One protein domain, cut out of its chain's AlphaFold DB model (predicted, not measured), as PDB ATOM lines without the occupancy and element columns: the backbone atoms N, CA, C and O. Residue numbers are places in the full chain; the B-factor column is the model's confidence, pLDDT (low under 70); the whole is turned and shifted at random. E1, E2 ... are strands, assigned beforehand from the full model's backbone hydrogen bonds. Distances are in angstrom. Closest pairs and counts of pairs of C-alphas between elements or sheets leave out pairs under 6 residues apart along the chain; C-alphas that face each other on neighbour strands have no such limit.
ATOM      1  N   LEU A 284       2.209 -12.623  38.038       84.75
ATOM      2  CA  LEU A 284       2.372 -11.733  36.886       84.75
ATOM      3  C   LEU A 284       3.846 -11.610  36.484       84.75
ATOM      4  O   LEU A 284       4.742 -11.600  37.332       84.75
ATOM      5  N   SER A 285       4.096 -11.442  35.185       82.50
ATOM      6  CA  SER A 285       5.443 -11.148  34.690       82.50
ATOM      7  C   SER A 285       5.920  -9.776  35.182       82.50
ATOM      8  O   SER A 285       5.133  -8.840  35.324       82.50
ATOM      9  N   SER A 286       7.228  -9.626  35.393       81.06
ATOM     10  CA  SER A 286       7.832  -8.376  35.879       81.06
ATOM     11  C   SER A 286       7.571  -7.162  34.977       81.06
ATOM     12  O   SER A 286       7.598  -6.031  35.460       81.06
ATOM     13  N   LYS A 287       7.282  -7.381  33.684       80.75
ATOM     14  CA  LYS A 287       6.849  -6.329  32.750       80.75
ATOM     15  C   LYS A 287       5.489  -5.751  33.158       80.75
ATOM     16  O   LYS A 287       5.361  -4.538  33.275       80.75
ATOM     17  N   LEU A 288       4.532  -6.618  33.490       79.94
ATOM     18  CA  LEU A 288       3.176  -6.230  33.894       79.94
ATOM     19  C   LEU A 288       3.120  -5.611  35.298       79.94
ATOM     20  O   LEU A 288       2.165  -4.910  35.611       79.94
ATOM     21  N   TRP A 289       4.137  -5.802  36.147       84.06
ATOM     22  CA  TRP A 289       4.163  -5.206  37.493       84.06
ATOM     23  C   TRP A 289       4.154  -3.676  37.478       84.06
ATOM     24  O   TRP A 289       3.619  -3.067  38.400       84.06
ATOM     25  N   LYS A 290       4.779  -3.060  36.464       81.50
ATOM     26  CA  LYS A 290       4.841  -1.595  36.336       81.50
ATOM     27  C   LYS A 290       3.506  -0.996  35.910       81.50
ATOM     28  O   LYS A 290       3.204   0.131  36.278       81.50
ATOM     29  N   GLU A 291       2.737  -1.757  35.145       81.94
ATOM     30  CA  GLU A 291       1.446  -1.343  34.605       81.94
ATOM     31  C   GLU A 291       0.312  -1.680  35.579       81.94
ATOM     32  O   GLU A 291      -0.698  -0.987  35.604       81.94
ATOM     33  N   ALA A 292       0.488  -2.690  36.435       85.31
ATOM     34  CA  ALA A 292      -0.537  -3.151  37.359       85.31
ATOM     35  C   ALA A 292      -0.879  -2.137  38.468       85.31
ATOM     36  O   ALA A 292      -0.014  -1.631  39.194       85.31
ATOM     37  N   LYS A 293      -2.180  -1.917  38.678       89.56
ATOM     38  CA  LYS A 293      -2.714  -1.169  39.820       89.56
ATOM     39  C   LYS A 293      -2.974  -2.133  40.969       89.56
ATOM     40  O   LYS A 293      -3.693  -3.115  40.816       89.56
ATOM     41  N   VAL A 294      -2.403  -1.839  42.135       90.12
ATOM     42  CA  VAL A 294      -2.568  -2.654  43.345       90.12
ATOM     43  C   VAL A 294      -3.288  -1.839  44.405       90.12
ATOM     44  O   VAL A 294      -2.832  -0.757  44.770       90.12
ATOM     45  N   SER A 295      -4.390  -2.375  44.912       89.44
ATOM     46  CA  SER A 295      -5.155  -1.819  46.022       89.44
ATOM     47  C   SER A 295      -5.191  -2.842  47.150       89.44
ATOM     48  O   SER A 295      -5.851  -3.869  47.023       89.44
ATOM     49  N   ILE A 296      -4.523  -2.549  48.265       88.00
ATOM     50  CA  ILE A 296      -4.580  -3.377  49.476       88.00
ATOM     51  C   ILE A 296      -5.651  -2.801  50.396       88.00
ATOM     52  O   ILE A 296      -5.605  -1.620  50.743       88.00
ATOM     53  N   LYS A 297      -6.626  -3.628  50.757       86.19
ATOM     54  CA  LYS A 297      -7.724  -3.274  51.653       86.19
ATOM     55  C   LYS A 297      -7.303  -3.420  53.131       86.19
ATOM     56  O   LYS A 297      -6.284  -4.054  53.422       86.19
ATOM     57  N   PRO A 298      -8.033  -2.801  54.084       77.69
ATOM     58  CA  PRO A 298      -7.699  -2.861  55.513       77.69
ATOM     59  C   PRO A 298      -7.693  -4.277  56.104       77.69
ATOM     60  O   PRO A 298      -6.935  -4.542  57.032       77.69
ATOM     61  N   ASP A 299      -8.506  -5.170  55.541       78.88
ATOM     62  CA  ASP A 299      -8.584  -6.606  55.848       78.88
ATOM     63  C   ASP A 299      -7.390  -7.415  55.303       78.88
ATOM     64  O   ASP A 299      -7.340  -8.625  55.456       78.88
ATOM     65  N   GLY A 300      -6.412  -6.761  54.666       79.19
ATOM     66  CA  GLY A 300      -5.225  -7.413  54.119       79.19
ATOM     67  C   GLY A 300      -5.406  -7.969  52.707       79.19
ATOM     68  O   GLY A 300      -4.406  -8.355  52.100       79.19
ATOM     69  N   VAL A 301      -6.620  -7.934  52.147       86.94
ATOM     70  CA  VAL A 301      -6.900  -8.436  50.798       86.94
ATOM     71  C   VAL A 301      -6.295  -7.500  49.749       86.94
ATOM     72  O   VAL A 301      -6.550  -6.289  49.726       86.94
ATOM     73  N   ALA A 302      -5.484  -8.056  48.852       90.88
ATOM     74  CA  ALA A 302      -4.848  -7.325  47.766       90.88
ATOM     75  C   ALA A 302      -5.599  -7.547  46.450       90.88
ATOM     76  O   ALA A 302      -5.684  -8.662  45.941       90.88
ATOM     77  N   HIS A 303      -6.095  -6.458  45.870       91.31
ATOM     78  CA  HIS A 303      -6.670  -6.425  44.530       91.31
ATOM     79  C   HIS A 303      -5.614  -5.941  43.542       91.31
ATOM     80  O   HIS A 303      -5.027  -4.874  43.738       91.31
ATOM     81  N   ILE A 304      -5.385  -6.707  42.482       91.81
ATOM     82  CA  ILE A 304      -4.398  -6.418  41.446       91.81
ATOM     83  C   ILE A 304      -5.121  -6.365  40.103       91.81
ATOM     84  O   ILE A 304      -5.702  -7.357  39.673       91.81
ATOM     85  N   TYR A 305      -5.061  -5.213  39.448       90.38
ATOM     86  CA  TYR A 305      -5.671  -4.947  38.148       90.38
ATOM     87  C   TYR A 305      -4.568  -4.789  37.099       90.38
ATOM     88  O   TYR A 305      -3.572  -4.114  37.372       90.38
ATOM     89  N   TYR A 306      -4.695  -5.431  35.935       89.62
ATOM     90  CA  TYR A 306      -3.671  -5.413  34.881       89.62
ATOM     91  C   TYR A 306      -4.265  -5.596  33.477       89.62
ATOM     92  O   TYR A 306      -5.314  -6.204  33.323       89.62
ATOM     93  N   GLY A 307      -3.577  -5.121  32.433       84.69
ATOM     94  CA  GLY A 307      -3.924  -5.426  31.035       84.69
ATOM     95  C   GLY A 307      -5.245  -4.840  30.518       84.69
ATOM     96  O   GLY A 307      -5.726  -5.304  29.490       84.69
ATOM     97  N   GLY A 308      -5.833  -3.869  31.223       82.31
ATOM     98  CA  GLY A 308      -7.011  -3.138  30.755       82.31
ATOM     99  C   GLY A 308      -6.697  -2.160  29.624       82.31
ATOM    100  O   GLY A 308      -5.558  -1.711  29.461       82.31
ATOM    101  N   GLN A 309      -7.722  -1.832  28.842       79.19
ATOM    102  CA  GLN A 309      -7.646  -0.824  27.793       79.19
ATOM    103  C   GLN A 309      -7.456   0.570  28.420       79.19
ATOM    104  O   GLN A 309      -8.150   0.915  29.371       79.19
ATOM    105  N   GLU A 310      -6.506   1.354  27.895       75.38
ATOM    106  CA  GLU A 310      -6.100   2.705  28.352       75.38
ATOM    107  C   GLU A 310      -5.432   2.784  29.739       75.38
ATOM    108  O   GLU A 310      -4.452   3.512  29.905       75.38
ATOM    109  N   CYS A 311      -5.898   2.019  30.726       78.69
ATOM    110  CA  CYS A 311      -5.294   1.909  32.054       78.69
ATOM    111  C   CYS A 311      -5.481   0.502  32.640       78.69
ATOM    112  O   CYS A 311      -6.289  -0.297  32.171       78.69
ATOM    113  N   SER A 312      -4.731   0.166  33.690       76.12
ATOM    114  CA  SER A 312      -4.712  -1.204  34.218       76.12
ATOM    115  C   SER A 312      -6.001  -1.685  34.872       76.12
ATOM    116  O   SER A 312      -6.187  -2.892  34.977       76.12
ATOM    117  N   ASP A 313      -6.888  -0.782  35.278       77.81
ATOM    118  CA  ASP A 313      -8.258  -1.051  35.725       77.81
ATOM    119  C   ASP A 313      -9.325  -0.650  34.687       77.81
ATOM    120  O   ASP A 313     -10.506  -0.561  35.019       77.81
ATOM    121  N   GLY A 314      -8.916  -0.422  33.434       76.75
ATOM    122  CA  GLY A 314      -9.788  -0.065  32.316       76.75
ATOM    123  C   GLY A 314     -10.621  -1.233  31.779       76.75
ATOM    124  O   GLY A 314     -10.717  -2.298  32.395       76.75
ATOM    125  N   GLN A 315     -11.253  -1.048  30.622       78.69
ATOM    126  CA  GLN A 315     -12.117  -2.074  30.028       78.69
ATOM    127  C   GLN A 315     -11.327  -3.357  29.718       78.69
ATOM    128  O   GLN A 315     -10.145  -3.301  29.383       78.69
ATOM    129  N   ASP A 316     -11.967  -4.514  29.905       82.38
ATOM    130  CA  ASP A 316     -11.375  -5.843  29.711       82.38
ATOM    131  C   ASP A 316     -10.097  -6.133  30.521       82.38
ATOM    132  O   ASP A 316      -9.367  -7.062  30.184       82.38
ATOM    133  N   HIS A 317      -9.835  -5.410  31.620       86.12
ATOM    134  CA  HIS A 317      -8.697  -5.696  32.503       86.12
ATOM    135  C   HIS A 317      -8.762  -7.107  33.099       86.12
ATOM    136  O   HIS A 317      -9.841  -7.649  33.324       86.12
ATOM    137  N   GLY A 318      -7.609  -7.682  33.424       86.12
ATOM    138  CA  GLY A 318      -7.475  -8.834  34.304       86.12
ATOM    139  C   GLY A 318      -7.486  -8.408  35.770       86.12
ATOM    140  O   GLY A 318      -6.990  -7.337  36.128       86.12
ATOM    141  N   HIS A 319      -8.060  -9.243  36.629       90.69
ATOM    142  CA  HIS A 319      -8.221  -8.953  38.049       90.69
ATOM    143  C   HIS A 319      -7.829 -10.172  38.876       90.69
ATOM    144  O   HIS A 319      -8.407 -11.248  38.748       90.69
ATOM    145  N   ILE A 320      -6.823  -9.987  39.724       89.69
ATOM    146  CA  ILE A 320      -6.361 -10.980  40.688       89.69
ATOM    147  C   ILE A 320      -6.704 -10.480  42.088       89.69
ATOM    148  O   ILE A 320      -6.449  -9.318  42.418       89.69
ATOM    149  N   ILE A 321      -7.253 -11.363  42.916       90.56
ATOM    150  CA  ILE A 321      -7.453 -11.112  44.343       90.56
ATOM    151  C   ILE A 321      -6.640 -12.129  45.121       90.56
ATOM    152  O   ILE A 321      -6.742 -13.340  44.904       90.56
ATOM    153  N   ILE A 322      -5.820 -11.606  46.022       88.44
ATOM    154  CA  ILE A 322      -4.994 -12.377  46.938       88.44
ATOM    155  C   ILE A 322      -5.481 -12.067  48.348       88.44
ATOM    156  O   ILE A 322      -5.610 -10.896  48.705       88.44
ATOM    157  N   ASP A 323      -5.779 -13.105  49.121       85.31
ATOM    158  CA  ASP A 323      -6.183 -12.958  50.516       85.31
ATOM    159  C   ASP A 323      -5.006 -12.567  51.432       85.31
ATOM    160  O   ASP A 323      -3.857 -12.423  51.001       85.31
ATOM    161  N   GLU A 324      -5.287 -12.393  52.722       77.12
ATOM    162  CA  GLU A 324      -4.283 -12.006  53.719       77.12
ATOM    163  C   GLU A 324      -3.164 -13.050  53.918       77.12
ATOM    164  O   GLU A 324      -2.049 -12.690  54.310       77.12
ATOM    165  N   TYR A 325      -3.416 -14.322  53.586       78.62
ATOM    166  CA  TYR A 325      -2.454 -15.428  53.691       78.62
ATOM    167  C   TYR A 325      -1.593 -15.575  52.433       78.62
ATOM    168  O   TYR A 325      -0.619 -16.333  52.411       78.62
ATOM    169  N   GLY A 326      -1.884 -14.803  51.386       77.44
ATOM    170  CA  GLY A 326      -1.177 -14.865  50.119       77.44
ATOM    171  C   GLY A 326      -1.724 -15.910  49.151       77.44
ATOM    172  O   GLY A 326      -1.062 -16.189  48.149       77.44
ATOM    173  N   GLN A 327      -2.899 -16.477  49.426       85.06
ATOM    174  CA  GLN A 327      -3.584 -17.386  48.525       85.06
ATOM    175  C   GLN A 327      -4.376 -16.588  47.487       85.06
ATOM    176  O   GLN A 327      -5.087 -15.627  47.783       85.06
ATOM    177  N   LYS A 328      -4.230 -16.988  46.227       88.00
ATOM    178  CA  LYS A 328      -4.997 -16.444  45.111       88.00
ATOM    179  C   LYS A 328      -6.415 -17.010  45.180       88.00
ATOM    180  O   LYS A 328      -6.610 -18.201  44.955       88.00
ATOM    181  N   ILE A 329      -7.376 -16.150  45.498       88.19
ATOM    182  CA  ILE A 329      -8.800 -16.499  45.643       88.19
ATOM    183  C   ILE A 329      -9.637 -16.066  44.434       88.19
ATOM    184  O   ILE A 329     -10.780 -16.484  44.277       88.19
ATOM    185  N   TYR A 330      -9.054 -15.242  43.563       86.94
ATOM    186  CA  TYR A 330      -9.628 -14.856  42.282       86.94
ATOM    187  C   TYR A 330      -8.505 -14.567  41.285       86.94
ATOM    188  O   TYR A 330      -7.508 -13.935  41.641       86.94
ATOM    189  N   ASP A 331      -8.663 -15.029  40.049       89.19
ATOM    190  CA  ASP A 331      -7.736 -14.771  38.949       89.19
ATOM    191  C   ASP A 331      -8.492 -14.826  37.631       89.19
ATOM    192  O   ASP A 331      -8.761 -15.899  37.093       89.19
ATOM    193  N   ARG A 332      -8.878 -13.645  37.163       86.69
ATOM    194  CA  ARG A 332      -9.505 -13.439  35.866       86.69
ATOM    195  C   ARG A 332      -8.489 -12.802  34.936       86.69
ATOM    196  O   ARG A 332      -7.883 -11.781  35.283       86.69
ATOM    197  N   LYS A 333      -8.320 -13.365  33.745       85.50
ATOM    198  CA  LYS A 333      -7.452 -12.781  32.720       85.50
ATOM    199  C   LYS A 333      -8.169 -11.654  31.975       85.50
ATOM    200  O   LYS A 333      -9.399 -11.579  31.997       85.50
ATOM    201  N   PRO A 334      -7.416 -10.776  31.291       83.19
ATOM    202  CA  PRO A 334      -8.017  -9.803  30.394       83.19
ATOM    203  C   PRO A 334      -8.947 -10.485  29.384       83.19
ATOM    204  O   PRO A 334      -8.649 -11.595  28.945       83.19
ATOM    205  N   THR A 335     -10.052  -9.833  29.014       77.69
ATOM    206  CA  THR A 335     -11.096 -10.325  28.077       77.69
ATOM    207  C   THR A 335     -11.943 -11.529  28.536       77.69
ATOM    208  O   THR A 335     -12.878 -11.918  27.838       77.69
ATOM    209  N   GLU A 336     -11.685 -12.102  29.719       78.94
ATOM    210  CA  GLU A 336     -12.546 -13.143  30.303       78.94
ATOM    211  C   GLU A 336     -13.789 -12.535  30.979       78.94
ATOM    212  O   GLU A 336     -13.721 -11.474  31.610       78.94
ATOM    213  N   VAL A 337     -14.929 -13.234  30.877       68.00
ATOM    214  CA  VAL A 337     -16.214 -12.835  31.485       68.00
ATOM    215  C   VAL A 337     -16.109 -12.846  33.016       68.00
ATOM    216  O   VAL A 337     -15.456 -13.713  33.598       68.00
ATOM    217  N   ASN A 338     -16.761 -11.894  33.690       62.16
ATOM    218  CA  ASN A 338     -16.746 -11.794  35.152       62.16
ATOM    219  C   ASN A 338     -17.292 -13.071  35.816       62.16
ATOM    220  O   ASN A 338     -18.473 -13.388  35.695       62.16
ATOM    221  N   GLY A 339     -16.436 -13.773  36.560       55.38
ATOM    222  CA  GLY A 339     -16.844 -14.855  37.460       55.38
ATOM    223  C   GLY A 339     -17.268 -14.339  38.840       55.38
ATOM    224  O   GLY A 339     -16.753 -13.323  39.308       55.38
ATOM    225  N   ASN A 340     -18.169 -15.065  39.511       52.62
ATOM    226  CA  ASN A 340     -18.505 -14.829  40.918       52.62
ATOM    227  C   ASN A 340     -17.364 -15.327  41.817       52.62
ATOM    228  O   ASN A 340     -16.952 -16.479  41.694       52.62
ATOM    229  N   TYR A 341     -16.901 -14.497  42.753       53.53
ATOM    230  CA  TYR A 341     -16.033 -14.938  43.845       53.53
ATOM    231  C   TYR A 341     -16.679 -14.609  45.190       53.53
ATOM    232  O   TYR A 341     -17.181 -13.508  45.415       53.53
ATOM    233  N   THR A 342     -16.669 -15.583  46.090       45.94
ATOM    234  CA  THR A 342     -17.113 -15.437  47.474       45.94
ATOM    235  C   THR A 342     -15.869 -15.402  48.350       45.94
ATOM    236  O   THR A 342     -15.105 -16.364  48.372       45.94
ATOM    237  N   LEU A 343     -15.659 -14.301  49.076       47.94
ATOM    238  CA  LEU A 343     -14.704 -14.268  50.185       47.94
ATOM    239  C   LEU A 343     -15.180 -15.301  51.213       47.94
ATOM    240  O   LEU A 343     -16.210 -15.100  51.860       47.94
ATOM    241  N   ALA A 344     -14.491 -16.437  51.313       38.56
ATOM    242  CA  ALA A 344     -14.769 -17.405  52.360       38.56
ATOM    243  C   ALA A 344     -14.452 -16.737  53.705       38.56
ATOM    244  O   ALA A 344     -13.307 -16.384  53.972       38.56
ATOM    245  N   LYS A 345     -15.486 -16.507  54.524       34.16
ATOM    246  CA  LYS A 345     -15.322 -16.106  55.924       34.16
ATOM    247  C   LYS A 345     -14.540 -17.203  56.653       34.16
ATOM    248  O   LYS A 345     -14.997 -18.346  56.647       34.16
ATOM    249  N   ALA A 346     -13.429 -16.836  57.286       33.72
ATOM    250  CA  ALA A 346     -12.843 -17.571  58.403       33.72
ATOM    251  C   ALA A 346     -13.057 -16.749  59.676       33.72
ATOM    252  O   ALA A 346     -12.795 -15.524  59.619       33.72
TER     253      ALA A 346
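This is residues 284 to 346 of the 346 residues of an uncharacterized protein of TM7 phylum sp. oral taxon 351 (UniProt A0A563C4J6). With little regular structure, the domain is one small, gently twisted sheet of four up-and-down strands, E1 to E4, with residues 284 to 292 looped over one face and the tail, residues 337 to 346, folding back past the other. Of 63 printed residues, 19 are in named strands, in the order E1 E2 E3 E4 along the chain and across the antiparallel sheet; the class is all strand, with no named helix. The whole is compact, with a radius of gyration of the C-alphas of 11.7 A, and spans 36 by 24 by 18 A, only just elongated.

E1, residues 293 to 296, begins at C-alpha (-2.714, -1.169, 39.820) and is 10.1 A long. E2, residues 302 to 306, is 13.1 A; E3, residues 318 to 322, 13.4 A; E4, residues 328 to 332, 10.7 A, ending at C-alpha (-9.505, -13.439, 35.866).

The strands form a meander, each the antiparallel neighbour of the one before. N 295 and O 303 of hairpin E1 and E2 are 2.8 A apart, N 304 and O 320 of hairpin E2 and E3 2.8 A, and N 321 and O 330 of hairpin E3 and E4 2.9 A, each within hydrogen-bond range. Edge strands E1 and E4 are apart.

The farthest C-alphas, of Glu 310 and Ala 346, are 36.9 A apart. The printed part has no cut. The link E2 to E3 is long, 11 residues. Residues 337 to 346 have pLDDT under 70.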